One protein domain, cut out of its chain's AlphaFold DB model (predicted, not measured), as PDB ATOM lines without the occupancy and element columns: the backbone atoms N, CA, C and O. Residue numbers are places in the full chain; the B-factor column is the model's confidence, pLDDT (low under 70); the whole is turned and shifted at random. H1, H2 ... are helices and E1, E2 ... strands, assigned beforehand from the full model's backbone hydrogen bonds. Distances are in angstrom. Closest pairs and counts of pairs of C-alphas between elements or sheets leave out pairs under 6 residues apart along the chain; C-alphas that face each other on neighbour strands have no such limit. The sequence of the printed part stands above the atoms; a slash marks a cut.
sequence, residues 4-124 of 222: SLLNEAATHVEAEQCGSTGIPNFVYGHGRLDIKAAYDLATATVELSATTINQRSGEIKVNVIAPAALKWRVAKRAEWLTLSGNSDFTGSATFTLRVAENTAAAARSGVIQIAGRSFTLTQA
ATOM      1  N   SER A   4     201.615   6.468  19.826       80.81
ATOM      2  CA  SER A   4     201.394   5.120  20.366       80.81
ATOM      3  C   SER A   4     200.039   4.519  19.976       80.81
ATOM      4  O   SER A   4     199.965   3.312  19.774       80.81
ATOM      5  N   LEU A   5     198.988   5.333  19.806       81.06
ATOM      6  CA  LEU A   5     197.690   4.856  19.305       81.06
ATOM      7  C   LEU A   5     197.751   4.536  17.808       81.06
ATOM      8  O   LEU A   5     197.157   3.559  17.365       81.06
ATOM      9  N   LEU A   6     198.501   5.331  17.038       81.69
ATOM     10  CA  LEU A   6     198.751   5.074  15.617       81.69
ATOM     11  C   LEU A   6     199.519   3.762  15.410       81.69
ATOM     12  O   LEU A   6     199.134   2.953  14.571       81.69
ATOM     13  N   ASN A   7     200.554   3.527  16.217       82.00
ATOM     14  CA  ASN A   7     201.348   2.298  16.174       82.00
ATOM     15  C   ASN A   7     200.553   1.065  16.634       82.00
ATOM     16  O   ASN A   7     200.831  -0.049  16.197       82.00
ATOM     17  N   GLU A   8     199.568   1.248  17.512       84.38
ATOM     18  CA  GLU A   8     198.666   0.176  17.940       84.38
ATOM     19  C   GLU A   8     197.611  -0.156  16.869       84.38
ATOM     20  O   GLU A   8     197.275  -1.321  16.688       84.38
ATOM     21  N   ALA A   9     197.144   0.842  16.110       81.50
ATOM     22  CA  ALA A   9     196.223   0.667  14.980       81.50
ATOM     23  C   ALA A   9     196.896   0.197  13.677       81.50
ATOM     24  O   ALA A   9     196.223  -0.011  12.663       81.50
ATOM     25  N   ALA A  10     198.224   0.085  13.659       77.50
ATOM     26  CA  ALA A  10     198.956  -0.347  12.481       77.50
ATOM     27  C   ALA A  10     198.733  -1.846  12.238       77.50
ATOM     28  O   ALA A  10     198.991  -2.688  13.098       77.50
ATOM     29  N   THR A  11     198.282  -2.186  11.034       69.12
ATOM     30  CA  THR A  11     198.166  -3.574  10.577       69.12
ATOM     31  C   THR A  11     199.437  -3.987   9.843       69.12
ATOM     32  O   THR A  11     199.963  -3.237   9.011       69.12
ATOM     33  N   HIS A  12     199.950  -5.173  10.182       64.62
ATOM     34  CA  HIS A  12     201.088  -5.764   9.486       64.62
ATOM     35  C   HIS A  12     200.677  -6.140   8.059       64.62
ATOM     36  O   HIS A  12     199.581  -6.656   7.840       64.62
ATOM     37  N   VAL A  13     201.551  -5.847   7.099       59.62
ATOM     38  CA  VAL A  13     201.388  -6.228   5.694       59.62
ATOM     39  C   VAL A  13     202.497  -7.222   5.399       59.62
ATOM     40  O   VAL A  13     203.668  -6.848   5.451       59.62
ATOM     41  N   GLU A  14     202.125  -8.471   5.130       59.03
ATOM     42  CA  GLU A  14     203.079  -9.515   4.752       59.03
ATOM     43  C   GLU A  14     203.742  -9.148   3.419       59.03
ATOM     44  O   GLU A  14     203.086  -8.627   2.511       59.03
ATOM     45  N   ALA A  15     205.039  -9.428   3.276       58.69
ATOM     46  CA  ALA A  15     205.822  -9.029   2.100       58.69
ATOM     47  C   ALA A  15     205.258  -9.589   0.777       58.69
ATOM     48  O   ALA A  15     205.417  -8.983  -0.281       58.69
ATOM     49  N   GLU A  16     204.539 -10.709   0.840       61.12
ATOM     50  CA  GLU A  16     203.861 -11.353  -0.292       61.12
ATOM     51  C   GLU A  16     202.674 -10.538  -0.839       61.12
ATOM     52  O   GLU A  16     202.242 -10.751  -1.970       61.12
ATOM     53  N   GLN A  17     202.153  -9.584  -0.061       56.56
ATOM     54  CA  GLN A  17     201.082  -8.670  -0.471       56.56
ATOM     55  C   GLN A  17     201.615  -7.380  -1.121       56.56
ATOM     56  O   GLN A  17     200.836  -6.561  -1.618       56.56
ATOM     57  N   CYS A  18     202.937  -7.194  -1.157       56.50
ATOM     58  CA  CYS A  18     203.586  -6.056  -1.795       56.50
ATOM     59  C   CYS A  18     203.716  -6.291  -3.312       56.50
ATOM     60  O   CYS A  18     204.747  -6.738  -3.807       56.50
ATOM     61  N   GLY A  19     202.657  -5.985  -4.066       58.91
ATOM     62  CA  GLY A  19     202.656  -6.009  -5.536       58.91
ATOM     63  C   GLY A  19     202.896  -4.632  -6.173       58.91
ATOM     64  O   GLY A  19     202.446  -3.608  -5.651       58.91
ATOM     65  N   SER A  20     203.559  -4.600  -7.338       59.88
ATOM     66  CA  SER A  20     203.793  -3.384  -8.146       59.88
ATOM     67  C   SER A  20     202.649  -3.004  -9.086       59.88
ATOM     68  O   SER A  20     202.741  -2.011  -9.806       59.88
ATOM     69  N   THR A  21     201.566  -3.776  -9.078       57.94
ATOM     70  CA  THR A  21     200.431  -3.633  -9.992       57.94
ATOM     71  C   THR A  21     199.115  -3.675  -9.213       57.94
ATOM     72  O   THR A  21     198.895  -4.614  -8.453       57.94
ATOM     73  N   GLY A  22     198.236  -2.684  -9.417       56.91
ATOM     74  CA  GLY A  22     196.914  -2.578  -8.773       56.91
ATOM     75  C   GLY A  22     196.680  -1.242  -8.050       56.91
ATOM     76  O   GLY A  22     197.628  -0.500  -7.798       56.91
ATOM     77  N   ILE A  23     195.414  -0.924  -7.739       54.25
ATOM     78  CA  ILE A  23     195.039   0.217  -6.885       54.25
ATOM     79  C   ILE A  23     194.384  -0.325  -5.604       54.25
ATOM     80  O   ILE A  23     193.343  -0.978  -5.703       54.25
ATOM     81  N   PRO A  24     194.955  -0.040  -4.418       52.25
ATOM     82  CA  PRO A  24     196.197   0.710  -4.186       52.25
ATOM     83  C   PRO A  24     197.451  -0.148  -4.453       52.25
ATOM     84  O   PRO A  24     197.408  -1.362  -4.276       52.25
ATOM     85  N   ASN A  25     198.567   0.475  -4.854       52.16
ATOM     86  CA  ASN A  25     199.865  -0.200  -4.969       52.16
ATOM     87  C   ASN A  25     200.583  -0.207  -3.602       52.16
ATOM     88  O   ASN A  25     200.506   0.757  -2.846       52.16
ATOM     89  N   PHE A  26     201.265  -1.302  -3.252       52.56
ATOM     90  CA  PHE A  26     201.821  -1.517  -1.900       52.56
ATOM     91  C   PHE A  26     203.363  -1.628  -1.890       52.56
ATOM     92  O   PHE A  26     203.950  -2.197  -0.978       52.56
ATOM     93  N   VAL A  27     204.033  -1.064  -2.904       51.09
ATOM     94  CA  VAL A  27     205.464  -1.274  -3.235       51.09
ATOM     95  C   VAL A  27     206.467  -0.794  -2.170       51.09
ATOM     96  O   VAL A  27     207.607  -1.243  -2.178       51.09
ATOM     97  N   TYR A  28     206.074   0.066  -1.225       50.06
ATOM     98  CA  TYR A  28     206.988   0.640  -0.217       50.06
ATOM     99  C   TYR A  28     206.550   0.369   1.230       50.06
ATOM    100  O   TYR A  28     206.665   1.239   2.088       50.06
ATOM    101  N   GLY A  29     206.002  -0.822   1.490       52.16
ATOM    102  CA  GLY A  29     205.369  -1.205   2.754       52.16
ATOM    103  C   GLY A  29     206.032  -0.665   4.030       52.16
ATOM    104  O   GLY A  29     207.116  -1.087   4.416       52.16
ATOM    105  N   HIS A  30     205.291   0.180   4.746       51.16
ATOM    106  CA  HIS A  30     205.426   0.378   6.186       51.16
ATOM    107  C   HIS A  30     204.020   0.369   6.798       51.16
ATOM    108  O   HIS A  30     203.485   1.406   7.169       51.16
ATOM    109  N   GLY A  31     203.398  -0.815   6.850       57.75
ATOM    110  CA  GLY A  31     202.089  -1.045   7.476       57.75
ATOM    111  C   GLY A  31     200.897  -0.366   6.782       57.75
ATOM    112  O   GLY A  31     201.032   0.595   6.028       57.75
ATOM    113  N   ARG A  32     199.683  -0.864   7.037       70.19
ATOM    114  CA  ARG A  32     198.452  -0.107   6.752       70.19
ATOM    115  C   ARG A  32     197.950   0.477   8.063       70.19
ATOM    116  O   ARG A  32     197.702  -0.265   9.013       70.19
ATOM    117  N   LEU A  33     197.792   1.797   8.118       73.25
ATOM    118  CA  LEU A  33     197.091   2.431   9.227       73.25
ATOM    119  C   LEU A  33     195.594   2.169   9.067       73.25
ATOM    120  O   LEU A  33     194.978   2.646   8.112       73.25
ATOM    121  N   ASP A  34     195.004   1.441  10.008       81.56
ATOM    122  CA  ASP A  34     193.555   1.369  10.104       81.56
ATOM    123  C   ASP A  34     193.049   2.629  10.823       81.56
ATOM    124  O   ASP A  34     193.108   2.753  12.047       81.56
ATOM    125  N   ILE A  35     192.572   3.602  10.040       82.44
ATOM    126  CA  ILE A  35     192.046   4.876  10.555       82.44
ATOM    127  C   ILE A  35     190.855   4.634  11.487       82.44
ATOM    128  O   ILE A  35     190.702   5.348  12.481       82.44
ATOM    129  N   LYS A  36     190.029   3.616  11.204       84.81
ATOM    130  CA  LYS A  36     188.904   3.268  12.069       84.81
ATOM    131  C   LYS A  36     189.420   2.713  13.392       84.81
ATOM    132  O   LYS A  36     188.977   3.180  14.434       84.81
ATOM    133  N   ALA A  37     190.375   1.785  13.366       83.62
ATOM    134  CA  ALA A  37     190.975   1.260  14.591       83.62
ATOM    135  C   ALA A  37     191.663   2.367  15.406       83.62
ATOM    136  O   ALA A  37     191.529   2.403  16.624       83.62
ATOM    137  N   ALA A  38     192.337   3.315  14.753       86.94
ATOM    138  CA  ALA A  38     192.972   4.443  15.429       86.94
ATOM    139  C   ALA A  38     191.947   5.364  16.117       86.94
ATOM    140  O   ALA A  38     192.155   5.789  17.254       86.94
ATOM    141  N   TYR A  39     190.825   5.638  15.449       89.94
ATOM    142  CA  TYR A  39     189.709   6.389  16.024       89.94
ATOM    143  C   TYR A  39     189.031   5.627  17.174       89.94
ATOM    144  O   TYR A  39     188.795   6.184  18.248       89.94
ATOM    145  N   ASP A  40     188.767   4.337  16.987       91.75
ATOM    146  CA  ASP A  40     188.180   3.464  18.002       91.75
ATOM    147  C   ASP A  40     189.098   3.356  19.244       91.75
ATOM    148  O   ASP A  40     188.623   3.450  20.372       91.75
ATOM    149  N   LEU A  41     190.423   3.259  19.073       92.12
ATOM    150  CA  LEU A  41     191.408   3.304  20.169       92.12
ATOM    151  C   LEU A  41     191.446   4.666  20.871       92.12
ATOM    152  O   LEU A  41     191.619   4.752  22.091       92.12
ATOM    153  N   ALA A  42     191.300   5.755  20.114       91.12
ATOM    154  CA  ALA A  42     191.238   7.095  20.686       91.12
ATOM    155  C   ALA A  42     189.985   7.283  21.558       91.12
ATOM    156  O   ALA A  42     190.058   7.993  22.561       91.12
ATOM    157  N   THR A  43     188.876   6.622  21.215       93.06
ATOM    158  CA  THR A  43     187.600   6.698  21.947       93.06
ATOM    159  C   THR A  43     187.444   5.646  23.046       93.06
ATOM    160  O   THR A  43     186.649   5.857  23.960       93.06
ATOM    161  N   ALA A  44     188.220   4.558  23.018       94.81
ATOM    162  CA  ALA A  44     188.240   3.559  24.083       94.81
ATOM    163  C   ALA A  44     188.594   4.182  25.446       94.81
ATOM    164  O   ALA A  44     189.347   5.157  25.529       94.81
ATOM    165  N   THR A  45     188.092   3.613  26.538       96.62
ATOM    166  CA  THR A  45     188.484   4.017  27.896       96.62
ATOM    167  C   THR A  45     189.263   2.899  28.565       96.62
ATOM    168  O   THR A  45     189.008   1.720  28.338       96.62
ATOM    169  N   VAL A  46     190.262   3.283  29.356       96.94
ATOM    170  CA  VAL A  46     191.112   2.359  30.106       96.94
ATOM    171  C   VAL A  46     191.178   2.881  31.530       96.94
ATOM    172  O   VAL A  46     191.617   4.010  31.752       96.94
ATOM    173  N   GLU A  47     190.745   2.060  32.472       97.25
ATOM    174  CA  GLU A  47     190.698   2.377  33.894       97.25
ATOM    175  C   GLU A  47     191.533   1.357  34.664       97.25
ATOM    176  O   GLU A  47     191.368   0.146  34.508       97.25
ATOM    177  N   LEU A  48     192.448   1.855  35.495       96.31
ATOM    178  CA  LEU A  48     193.252   1.050  36.409       96.31
ATOM    179  C   LEU A  48     192.745   1.294  37.826       96.31
ATOM    180  O   LEU A  48     192.534   2.441  38.216       96.31
ATOM    181  N   SER A  49     192.626   0.235  38.627       94.88
ATOM    182  CA  SER A  49     192.254   0.367  40.042       94.88
ATOM    183  C   SER A  49     193.282   1.151  40.862       94.88
ATOM    184  O   SER A  49     192.937   1.699  41.903       94.88
ATOM    185  N   ALA A  50     194.542   1.182  40.417       92.62
ATOM    186  CA  ALA A  50     195.613   1.959  41.024       92.62
ATOM    187  C   ALA A  50     196.752   2.215  40.026       92.62
ATOM    188  O   ALA A  50     197.091   1.352  39.216       92.62
ATOM    189  N   THR A  51     197.389   3.381  40.138       93.06
ATOM    190  CA  THR A  51     198.679   3.696  39.492       93.06
ATOM    191  C   THR A  51     199.831   3.796  40.493       93.06
ATOM    192  O   THR A  51     200.999   3.802  40.111       93.06
ATOM    193  N   THR A  52     199.502   3.841  41.785       90.12
ATOM    194  CA  THR A  52     200.455   3.819  42.895       90.12
ATOM    195  C   THR A  52     200.151   2.619  43.776       90.12
ATOM    196  O   THR A  52     199.040   2.482  44.287       90.12
ATOM    197  N   ILE A  53     201.138   1.747  43.939       88.31
ATOM    198  CA  ILE A  53     201.065   0.543  44.755       88.31
ATOM    199  C   ILE A  53     201.906   0.809  45.990       88.31
ATOM    200  O   ILE A  53     203.130   0.707  45.965       88.31
ATOM    201  N   ASN A  54     201.236   1.185  47.077       78.94
ATOM    202  CA  ASN A  54     201.923   1.453  48.338       78.94
ATOM    203  C   ASN A  54     202.478   0.166  48.958       78.94
ATOM    204  O   ASN A  54     203.397   0.226  49.759       78.94
ATOM    205  N   GLN A  55     201.939  -0.991  48.568       77.06
ATOM    206  CA  GLN A  55     202.328  -2.304  49.061       77.06
ATOM    207  C   GLN A  55     203.569  -2.866  48.371       77.06
ATOM    208  O   GLN A  55     203.848  -2.596  47.200       77.06
ATOM    209  N   ARG A  56     204.291  -3.720  49.107       78.44
ATOM    210  CA  ARG A  56     205.445  -4.442  48.571       78.44
ATOM    211  C   ARG A  56     205.069  -5.354  47.420       78.44
ATOM    212  O   ARG A  56     205.910  -5.532  46.564       78.44
ATOM    213  N   SER A  57     203.848  -5.868  47.347       85.44
ATOM    214  CA  SER A  57     203.282  -6.615  46.215       85.44
ATOM    215  C   SER A  57     201.801  -6.255  46.073       85.44
ATOM    216  O   SER A  57     201.259  -5.538  46.912       85.44
ATOM    217  N   GLY A  58     201.131  -6.700  45.013       87.44
ATOM    218  CA  GLY A  58     199.702  -6.432  44.882       87.44
ATOM    219  C   GLY A  58     199.104  -6.839  43.549       87.44
ATOM    220  O   GLY A  58     199.723  -7.531  42.741       87.44
ATOM    221  N   GLU A  59     197.883  -6.376  43.317       91.62
ATOM    222  CA  GLU A  59     197.156  -6.591  42.074       91.62
ATOM    223  C   GLU A  59     196.547  -5.279  41.580       91.62
ATOM    224  O   GLU A  59     196.070  -4.458  42.365       91.62
ATOM    225  N   ILE A  60     196.548  -5.085  40.262       94.69
ATOM    226  CA  ILE A  60     195.899  -3.957  39.595       94.69
ATOM    227  C   ILE A  60     194.807  -4.530  38.703       94.69
ATOM    228  O   ILE A  60     195.094  -5.280  37.768       94.69
ATOM    229  N   LYS A  61     193.552  -4.172  38.978       95.00
ATOM    230  CA  LYS A  61     192.439  -4.484  38.079       95.00
ATOM    231  C   LYS A  61     192.420  -3.460  36.959       95.00
ATOM    232  O   LYS A  61     192.492  -2.259  37.218       95.00
ATOM    233  N   VAL A  62     192.314  -3.946  35.732       96.69
ATOM    234  CA  VAL A  62     192.208  -3.125  34.531       96.69
ATOM    235  C   VAL A  62     190.862  -3.390  33.886       96.69
ATOM    236  O   VAL A  62     190.506  -4.545  33.646       96.69
ATOM    237  N   ASN A  63     190.132  -2.319  33.602       97.00
ATOM    238  CA  ASN A  63     188.895  -2.339  32.837       97.00
ATOM    239  C   ASN A  63     189.095  -1.532  31.552       97.00
ATOM    240  O   ASN A  63     189.512  -0.373  31.602       97.00
ATOM    241  N   VAL A  64     188.811  -2.146  30.406       97.44
ATOM    242  CA  VAL A  64     188.869  -1.497  29.095       97.44
ATOM    243  C   VAL A  64     187.490  -1.549  28.459       97.44
ATOM    244  O   VAL A  64     186.945  -2.635  28.259       97.44
ATOM    245  N   ILE A  65     186.947  -0.385  28.101       97.62
ATOM    246  CA  ILE A  65     185.709  -0.278  27.322       97.62
ATOM    247  C   ILE A  65     186.087   0.097  25.894       97.62
ATOM    248  O   ILE A  65     186.686   1.149  25.658       97.62
ATOM    249  N   ALA A  66     185.736  -0.767  24.941       96.00
ATOM    250  CA  ALA A  66     186.100  -0.608  23.539       96.00
ATOM    251  C   ALA A  66     185.008  -1.142  22.591       96.00
ATOM    252  O   ALA A  66     184.250  -2.044  22.962       96.00
ATOM    253  N   PRO A  67     184.928  -0.635  21.344       94.94
ATOM    254  CA  PRO A  67     184.041  -1.181  20.316       94.94
ATOM    255  C   PRO A  67     184.290  -2.673  20.056       94.94
ATOM    256  O   PRO A  67     185.434  -3.113  20.015       94.94
ATOM    257  N   ALA A  68     183.228  -3.449  19.814       92.50
ATOM    258  CA  ALA A  68     183.269  -4.919  19.799       92.50
ATOM    259  C   ALA A  68     184.292  -5.553  18.834       92.50
ATOM    260  O   ALA A  68     184.796  -6.633  19.114       92.50
ATOM    261  N   ALA A  69     184.602  -4.902  17.710       89.12
ATOM    262  CA  ALA A  69     185.555  -5.406  16.719       89.12
ATOM    263  C   ALA A  69     186.982  -4.857  16.899       89.12
ATOM    264  O   ALA A  69     187.882  -5.242  16.150       89.12
ATOM    265  N   LEU A  70     187.198  -3.949  17.856       92.06
ATOM    266  CA  LEU A  70     188.496  -3.326  18.063       92.06
ATOM    267  C   LEU A  70     189.462  -4.334  18.672       92.06
ATOM    268  O   LEU A  70     189.252  -4.793  19.795       92.06
ATOM    269  N   LYS A  71     190.537  -4.630  17.945       91.44
ATOM    270  CA  LYS A  71     191.672  -5.395  18.459       91.44
ATOM    271  C   LYS A  71     192.660  -4.448  19.124       91.44
ATOM    272  O   LYS A  71     192.957  -3.388  18.583       91.44
ATOM    273  N   TRP A  72     193.155  -4.838  20.287       94.06
ATOM    274  CA  TRP A  72     194.142  -4.080  21.049       94.06
ATOM    275  C   TRP A  72     194.923  -5.022  21.956       94.06
ATOM    276  O   TRP A  72     194.455  -6.118  22.268       94.06
ATOM    277  N   ARG A  73     196.105  -4.602  22.405       94.00
ATOM    278  CA  ARG A  73     196.948  -5.425  23.274       94.00
ATOM    279  C   ARG A  73     197.464  -4.688  24.505       94.00
ATOM    280  O   ARG A  73     197.398  -3.461  24.626       94.00
ATOM    281  N   VAL A  74     198.018  -5.475  25.418       94.19
ATOM    282  CA  VAL A  74     198.811  -5.026  26.561       94.19
ATOM    283  C   VAL A  74     200.283  -5.288  26.256       94.19
ATOM    284  O   VAL A  74     200.725  -6.438  26.285       94.19
ATOM    285  N   ALA A  75     201.053  -4.231  26.015       88.69
ATOM    286  CA  ALA A  75     202.462  -4.274  25.625       88.69
ATOM    287  C   ALA A  75     203.362  -3.495  26.601       88.69
ATOM    288  O   ALA A  75     202.875  -2.877  27.548       88.69
ATOM    289  N   LYS A  76     204.685  -3.546  26.356       79.81
ATOM    290  CA  LYS A  76     205.746  -2.813  27.079       79.81
ATOM    291  C   LYS A  76     205.495  -2.747  28.586       79.81
ATOM    292  O   LYS A  76     205.107  -1.703  29.091       79.81
ATOM    293  N   ARG A  77     205.667  -3.874  29.272       82.56
ATOM    294  CA  ARG A  77     205.446  -4.005  30.717       82.56
ATOM    295  C   ARG A  77     206.781  -3.895  31.440       82.56
ATOM    296  O   ARG A  77     207.782  -4.405  30.942       82.56
ATOM    297  N   ALA A  78     206.787  -3.294  32.622       91.25
ATOM    298  CA  ALA A  78     207.898  -3.476  33.543       91.25
ATOM    299  C   ALA A  78     208.012  -4.958  33.949       91.25
ATOM    300  O   ALA A  78     206.991  -5.624  34.106       91.25
ATOM    301  N   GLU A  79     209.229  -5.471  34.141       92.31
ATOM    302  CA  GLU A  79     209.481  -6.906  34.397       92.31
ATOM    303  C   GLU A  79     208.805  -7.433  35.672       92.31
ATOM    304  O   GLU A  79     208.505  -8.616  35.794       92.31
ATOM    305  N   TRP A  80     208.513  -6.540  36.617       93.25
ATOM    306  CA  TRP A  80     207.819  -6.843  37.864       93.25
ATOM    307  C   TRP A  80     206.285  -6.872  37.740       93.25
ATOM    308  O   TRP A  80     205.592  -7.073  38.737       93.25
ATOM    309  N   LEU A  81     205.739  -6.683  36.534       94.31
ATOM    310  CA  LEU A  81     204.313  -6.799  36.232       94.31
ATOM    311  C   LEU A  81     204.051  -8.062  35.417       94.31
ATOM    312  O   LEU A  81     204.579  -8.226  34.318       94.31
ATOM    313  N   THR A  82     203.157  -8.918  35.904       93.31
ATOM    314  CA  THR A  82     202.734 -10.117  35.173       93.31
ATOM    315  C   THR A  82     201.249 -10.061  34.827       93.31
ATOM    316  O   THR A  82     200.407  -9.701  35.646       93.31
ATOM    317  N   LEU A  83     200.928 -10.407  33.580       93.12
ATOM    318  CA  LEU A  83     199.568 -10.655  33.107       93.12
ATOM    319  C   LEU A  83     199.465 -12.149  32.822       93.12
ATOM    320  O   LEU A  83     200.223 -12.661  31.999       93.12
ATOM    321  N   SER A  84     198.559 -12.845  33.498       84.25
ATOM    322  CA  SER A  84     198.300 -14.258  33.226       84.25
ATOM    323  C   SER A  84     197.433 -14.412  31.977       84.25
ATOM    324  O   SER A  84     196.365 -13.807  31.902       84.25
ATOM    325  N   GLY A  85     197.853 -15.262  31.039       82.25
ATOM    326  CA  GLY A  85     197.120 -15.530  29.799       82.25
ATOM    327  C   GLY A  85     197.544 -14.626  28.639       82.25
ATOM    328  O   GLY A  85     198.698 -14.207  28.555       82.25
ATOM    329  N   ASN A  86     196.611 -14.362  27.723       85.31
ATOM    330  CA  ASN A  86     196.889 -13.631  26.488       85.31
ATOM    331  C   ASN A  86     197.081 -12.127  26.734       85.31
ATOM    332  O   ASN A  86     196.485 -11.532  27.631       85.31
ATOM    333  N   SER A  87     197.916 -11.508  25.900       91.94
ATOM    334  CA  SER A  87     198.139 -10.059  25.848       91.94
ATOM    335  C   SER A  87     197.198  -9.325  24.906       91.94
ATOM    336  O   SER A  87     197.161  -8.099  24.947       91.94
ATOM    337  N   ASP A  88     196.493 -10.061  24.057       93.19
ATOM    338  CA  ASP A  88     195.728  -9.546  22.930       93.19
ATOM    339  C   ASP A  88     194.239  -9.746  23.188       93.19
ATOM    340  O   ASP A  88     193.791 -10.827  23.576       93.19
ATOM    341  N   PHE A  89     193.480  -8.679  22.975       95.00
ATOM    342  CA  PHE A  89     192.073  -8.577  23.322       95.00
ATOM    343  C   PHE A  89     191.264  -8.064  22.132       95.00
ATOM    344  O   PHE A  89     191.785  -7.510  21.161       95.00
ATOM    345  N   THR A  90     189.955  -8.290  22.185       94.88
ATOM    346  CA  THR A  90     189.002  -7.787  21.194       94.88
ATOM    347  C   THR A  90     187.754  -7.305  21.914       94.88
ATOM    348  O   THR A  90     187.215  -8.026  22.750       94.88
ATOM    349  N   GLY A  91     187.305  -6.089  21.602       95.81
ATOM    350  CA  GLY A  91     186.216  -5.448  22.336       95.81
ATOM    351  C   GLY A  91     186.595  -5.103  23.777       95.81
ATOM    352  O   GLY A  91     187.773  -4.990  24.117       95.81
ATOM    353  N   SER A  92     185.589  -4.888  24.621       96.94
ATOM    354  CA  SER A  92     185.796  -4.606  26.044       96.94
ATOM    355  C   SER A  92     186.371  -5.815  26.786       96.94
ATOM    356  O   SER A  92     185.970  -6.950  26.530       96.94
ATOM    357  N   ALA A  93     187.267  -5.574  27.746       96.06
ATOM    358  CA  ALA A  93     187.846  -6.633  28.568       96.06
ATOM    359  C   ALA A  93     188.189  -6.161  29.984       96.06
ATOM    360  O   ALA A  93     188.571  -5.009  30.198       96.06
ATOM    361  N   THR A  94     188.137  -7.106  30.923       95.44
ATOM    362  CA  THR A  94     188.572  -6.921  32.310       95.44
ATOM    363  C   THR A  94     189.605  -7.977  32.657       95.44
ATOM    364  O   THR A  94     189.378  -9.167  32.438       95.44
ATOM    365  N   PHE A  95     190.733  -7.551  33.214       94.75
ATOM    366  CA  PHE A  95     191.810  -8.450  33.614       94.75
ATOM    367  C   PHE A  95     192.576  -7.905  34.821       94.75
ATOM    368  O   PHE A  95     192.427  -6.745  35.210       94.75
ATOM    369  N   THR A  96     193.412  -8.756  35.411       94.50
ATOM    370  CA  THR A  96     194.233  -8.412  36.573       94.50
ATOM    371  C   THR A  96     195.709  -8.515  36.223       94.50
ATOM    372  O   THR A  96     196.159  -9.516  35.666       94.50
ATOM    373  N   LEU A  97     196.469  -7.486  36.586       94.56
ATOM    374  CA  LEU A  97     197.926  -7.494  36.576       94.56
ATOM    375  C   LEU A  97     198.426  -7.813  37.980       94.56
ATOM    376  O   LEU A  97     198.016  -7.165  38.942       94.56
ATOM    377  N   ARG A  98     199.335  -8.775  38.095       93.88
ATOM    378  CA  ARG A  98     200.030  -9.066  39.348       93.88
ATOM    379  C   ARG A  98     201.303  -8.241  39.428       93.88
ATOM    380  O   ARG A  98     202.099  -8.206  38.490       93.88
ATOM    381  N   VAL A  99     201.486  -7.602  40.571       93.88
ATOM    382  CA  VAL A  99     202.639  -6.782  40.917       93.88
ATOM    383  C   VAL A  99     203.546  -7.628  41.805       93.88
ATOM    384  O   VAL A  99     203.185  -7.958  42.937       93.88
ATOM    385  N   ALA A 100     204.711  -8.009  41.278       92.88
ATOM    386  CA  ALA A 100     205.713  -8.771  42.016       92.88
ATOM    387  C   ALA A 100     206.225  -7.987  43.231       92.88
ATOM    388  O   ALA A 100     206.118  -6.758  43.281       92.88
ATOM    389  N   GLU A 101     206.822  -8.682  44.200       89.00
ATOM    390  CA  GLU A 101     207.348  -8.012  45.385       89.00
ATOM    391  C   GLU A 101     208.487  -7.032  45.030       89.00
ATOM    392  O   GLU A 101     209.333  -7.331  44.178       89.00
ATOM    393  N   ASN A 102     208.508  -5.842  45.636       90.75
ATOM    394  CA  ASN A 102     209.660  -4.946  45.632       90.75
ATOM    395  C   ASN A 102     210.415  -5.075  46.958       90.75
ATOM    396  O   ASN A 102     210.032  -4.485  47.967       90.75
ATOM    397  N   THR A 103     211.495  -5.853  46.949       86.81
ATOM    398  CA  THR A 103     212.345  -6.079  48.125       86.81
ATOM    399  C   THR A 103     213.417  -5.006  48.305       86.81
ATOM    400  O   THR A 103     214.056  -4.962  49.356       86.81
ATOM    401  N   ALA A 104     213.613  -4.119  47.324       88.12
ATOM    402  CA  ALA A 104     214.582  -3.030  47.396       88.12
ATOM    403  C   ALA A 104     214.071  -1.868  48.257       88.12
ATOM    404  O   ALA A 104     212.890  -1.539  48.202       88.12
ATOM    405  N   ALA A 105     214.972  -1.211  48.996       83.88
ATOM    406  CA  ALA A 105     214.640  -0.073  49.859       83.88
ATOM    407  C   ALA A 105     213.950   1.067  49.088       83.88
ATOM    408  O   ALA A 105     212.958   1.627  49.549       83.88
ATOM    409  N   ALA A 106     214.433   1.351  47.878       86.69
ATOM    410  CA  ALA A 106     213.892   2.394  47.022       86.69
ATOM    411  C   ALA A 106     212.584   1.978  46.330       86.69
ATOM    412  O   ALA A 106     212.395   0.830  45.911       86.69
ATOM    413  N   ALA A 107     211.696   2.957  46.146       88.75
ATOM    414  CA  ALA A 107     210.552   2.816  45.255       88.75
ATOM    415  C   ALA A 107     211.018   2.562  43.815       88.75
ATOM    416  O   ALA A 107     212.062   3.058  43.385       88.75
ATOM    417  N   ARG A 108     210.217   1.811  43.056       93.81
ATOM    418  CA  ARG A 108     210.460   1.551  41.635       93.81
ATOM    419  C   ARG A 108     209.294   2.036  40.793       93.81
ATOM    420  O   ARG A 108     208.137   1.936  41.200       93.81
ATOM    421  N   SER A 109     209.605   2.507  39.594       94.81
ATOM    422  CA  SER A 109     208.607   2.907  38.608       94.81
ATOM    423  C   SER A 109     208.760   2.089  37.338       94.81
ATOM    424  O   SER A 109     209.837   1.589  37.010       94.81
ATOM    425  N   GLY A 110     207.655   1.925  36.628       94.50
ATOM    426  CA  GLY A 110     207.587   1.136  35.415       94.50
ATOM    427  C   GLY A 110     206.460   1.631  34.533       94.50
ATOM    428  O   GLY A 110     205.470   2.172  35.021       94.50
ATOM    429  N   VAL A 111     206.615   1.463  33.226       94.25
ATOM    430  CA  VAL A 111     205.571   1.815  32.265       94.25
ATOM    431  C   VAL A 111     204.866   0.542  31.822       94.25
ATOM    432  O   VAL A 111     205.492  -0.509  31.689       94.25
ATOM    433  N   ILE A 112     203.556   0.647  31.618       94.62
ATOM    434  CA  ILE A 112     202.754  -0.346  30.913       94.62
ATOM    435  C   ILE A 112     201.981   0.322  29.779       94.62
ATOM    436  O   ILE A 112     201.456   1.422  29.958       94.62
ATOM    437  N   GLN A 113     201.905  -0.328  28.617       94.25
ATOM    438  CA  GLN A 113     201.044   0.111  27.521       94.25
ATOM    439  C   GLN A 113     199.798  -0.768  27.415       94.25
ATOM    440  O   GLN A 113     199.901  -1.984  27.290       94.25
ATOM    441  N   ILE A 114     198.615  -0.154  27.446       95.31
ATOM    442  CA  ILE A 114     197.316  -0.827  27.313       95.31
ATOM    443  C   ILE A 114     196.521  -0.084  26.244       95.31
ATOM    444  O   ILE A 114     196.317   1.124  26.374       95.31
ATOM    445  N   ALA A 115     196.107  -0.783  25.185       94.12
ATOM    446  CA  ALA A 115     195.373  -0.193  24.061       94.12
ATOM    447  C   ALA A 115     196.056   1.077  23.506       94.12
ATOM    448  O   ALA A 115     195.435   2.124  23.328       94.12
ATOM    449  N   GLY A 116     197.382   1.013  23.321       90.38
ATOM    450  CA  GLY A 116     198.199   2.126  22.821       90.38
ATOM    451  C   GLY A 116     198.373   3.308  23.790       90.38
ATOM    452  O   GLY A 116     198.982   4.314  23.422       90.38
ATOM    453  N   ARG A 117     197.873   3.216  25.030       92.88
ATOM    454  CA  ARG A 117     198.026   4.239  26.080       92.88
ATOM    455  C   ARG A 117     199.083   3.825  27.087       92.88
ATOM    456  O   ARG A 117     199.089   2.685  27.533       92.88
ATOM    457  N   SER A 118     199.952   4.760  27.460       93.62
ATOM    458  CA  SER A 118     201.029   4.513  28.423       93.62
ATOM    459  C   SER A 118     200.604   4.934  29.824       93.62
ATOM    460  O   SER A 118     200.188   6.074  30.027       93.62
ATOM    461  N   PHE A 119     200.765   4.035  30.788       95.19
ATOM    462  CA  PHE A 119     200.537   4.284  32.205       95.19
ATOM    463  C   PHE A 119     201.857   4.146  32.948       95.19
ATOM    464  O   PHE A 119     202.555   3.145  32.795       95.19
ATOM    465  N   THR A 120     202.189   5.154  33.752       95.62
ATOM    466  CA  THR A 120     203.322   5.074  34.675       95.62
ATOM    467  C   THR A 120     202.816   4.539  36.002       95.62
ATOM    468  O   THR A 120     201.920   5.124  36.608       95.62
ATOM    469  N   LEU A 121     203.382   3.418  36.428       95.88
ATOM    470  CA  LEU A 121     203.081   2.757  37.684       95.88
ATOM    471  C   LEU A 121     204.249   2.954  38.641       95.88
ATOM    472  O   LEU A 121     205.403   2.794  38.246       95.88
ATOM    473  N   THR A 122     203.944   3.281  39.893       93.31
ATOM    474  CA  THR A 122     204.947   3.414  40.956       93.31
ATOM    475  C   THR A 122     204.632   2.450  42.080       93.31
ATOM    476  O   THR A 122     203.508   2.414  42.573       93.31
ATOM    477  N   GLN A 123     205.628   1.675  42.483       92.31
ATOM    478  CA  GLN A 123     205.543   0.728  43.579       92.31
ATOM    479  C   GLN A 123     206.495   1.152  44.693       92.31
ATOM    480  O   GLN A 123     207.669   1.433  44.438       92.31
ATOM    481  N   ALA A 124     205.988   1.187  45.923       86.75
ATOM    482  CA  ALA A 124     206.789   1.516  47.091       86.75
ATOM    483  C   ALA A 124     207.974   0.554  47.260       86.75
ATOM    484  O   ALA A 124     207.961  -0.590  46.795       86.75
TER     485      ALA A 124
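AT A GLANCE: This is residues 4 to 124 of the 222 residues of the protein "BACON domain-containing protein" of Acidobacteria bacterium (UniProt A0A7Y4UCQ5). Two curled four-stranded sheets, E1 E2 E6 E4 and E5 E3 E7 E8, face each other as a loosely closed sandwich, their longer strands running roughly along one axis, with the short helices H1 and H2 near one end. From that end the unnamed stretch of residues 11 to 31 reaches out as a long loop and makes much of the length. The printed part has 121 residues, with two named helices followed by eight named strands, H1 H2 E1 E2 E3 E4 E5 E6 E7 E8; both sheets are antiparallel. The class is mixed, helices and strands, with under half of the residues in named elements. The whole is loose, with a radius of gyration of the C-alphas of 17.8 A and spans of 61 by 27 by 22 A.

IN THESE COORDINATES: Find C-alpha 58 at (199.702, -6.432, 44.882); from there E2 runs 23.3 A to residue 65. In its sheet stand E1, residues 45 to 48, E6, residues 93 to 99 and 19.3 A long, and E4, residues 81 to 83. The other sheet has E5, residues 88 to 90, E3, residues 71 to 75, E7, residues 108 to 114 and 19.6 A long, and E8, residues 117 to 123 and 19.4 A long, ending at C-alpha 123 at (205.543, 0.728, 43.579). H1, residues 4 to 8, begins at C-alpha 4 at (201.394, 5.120, 20.366), and H2, residues 35 to 43, is 12.4 A long.

HOW THE PARTS SIT: Begin at inner strand E2, where N 63 and O 47 of E1 are 2.9 A apart and N 62 and O 95 of E6 are 2.8 A apart, within hydrogen-bond range. E1 and E2 form a hairpin. At edge strand E4, N 82 and O 98 of E6 are 2.9 A apart. This sheet is strongly twisted. In the other sheet look at N 89 of E5 and O 72 of E3, 2.8 A, N 75 of E3 and O 113 of E7, 2.8 A, and N 110 and O 121 of the hairpin E7 and E8, 2.9 A. Between the sheets, the closest C-alphas of E1 and E7, Val 46 and Ile 114, are 7.5 A apart. H1 and H2 touch, closest at the C-alphas of Leu 6 and Ala 38, 5.8 A, and each only grazes the sheet E5 E3 E7 E8. In H1 and H2 every O i to N i+4 pair is within hydrogen-bond range.

THE WHOLE: The C-alphas farthest apart are those of Thr 21 and Ala 105, 61.6 A. The printed part has no cut. The link from H1 to H2, 26 residues, is long. Look for low confidence at residues 11 to 31, under 70; the mean pLDDT of the printed part is 84.5.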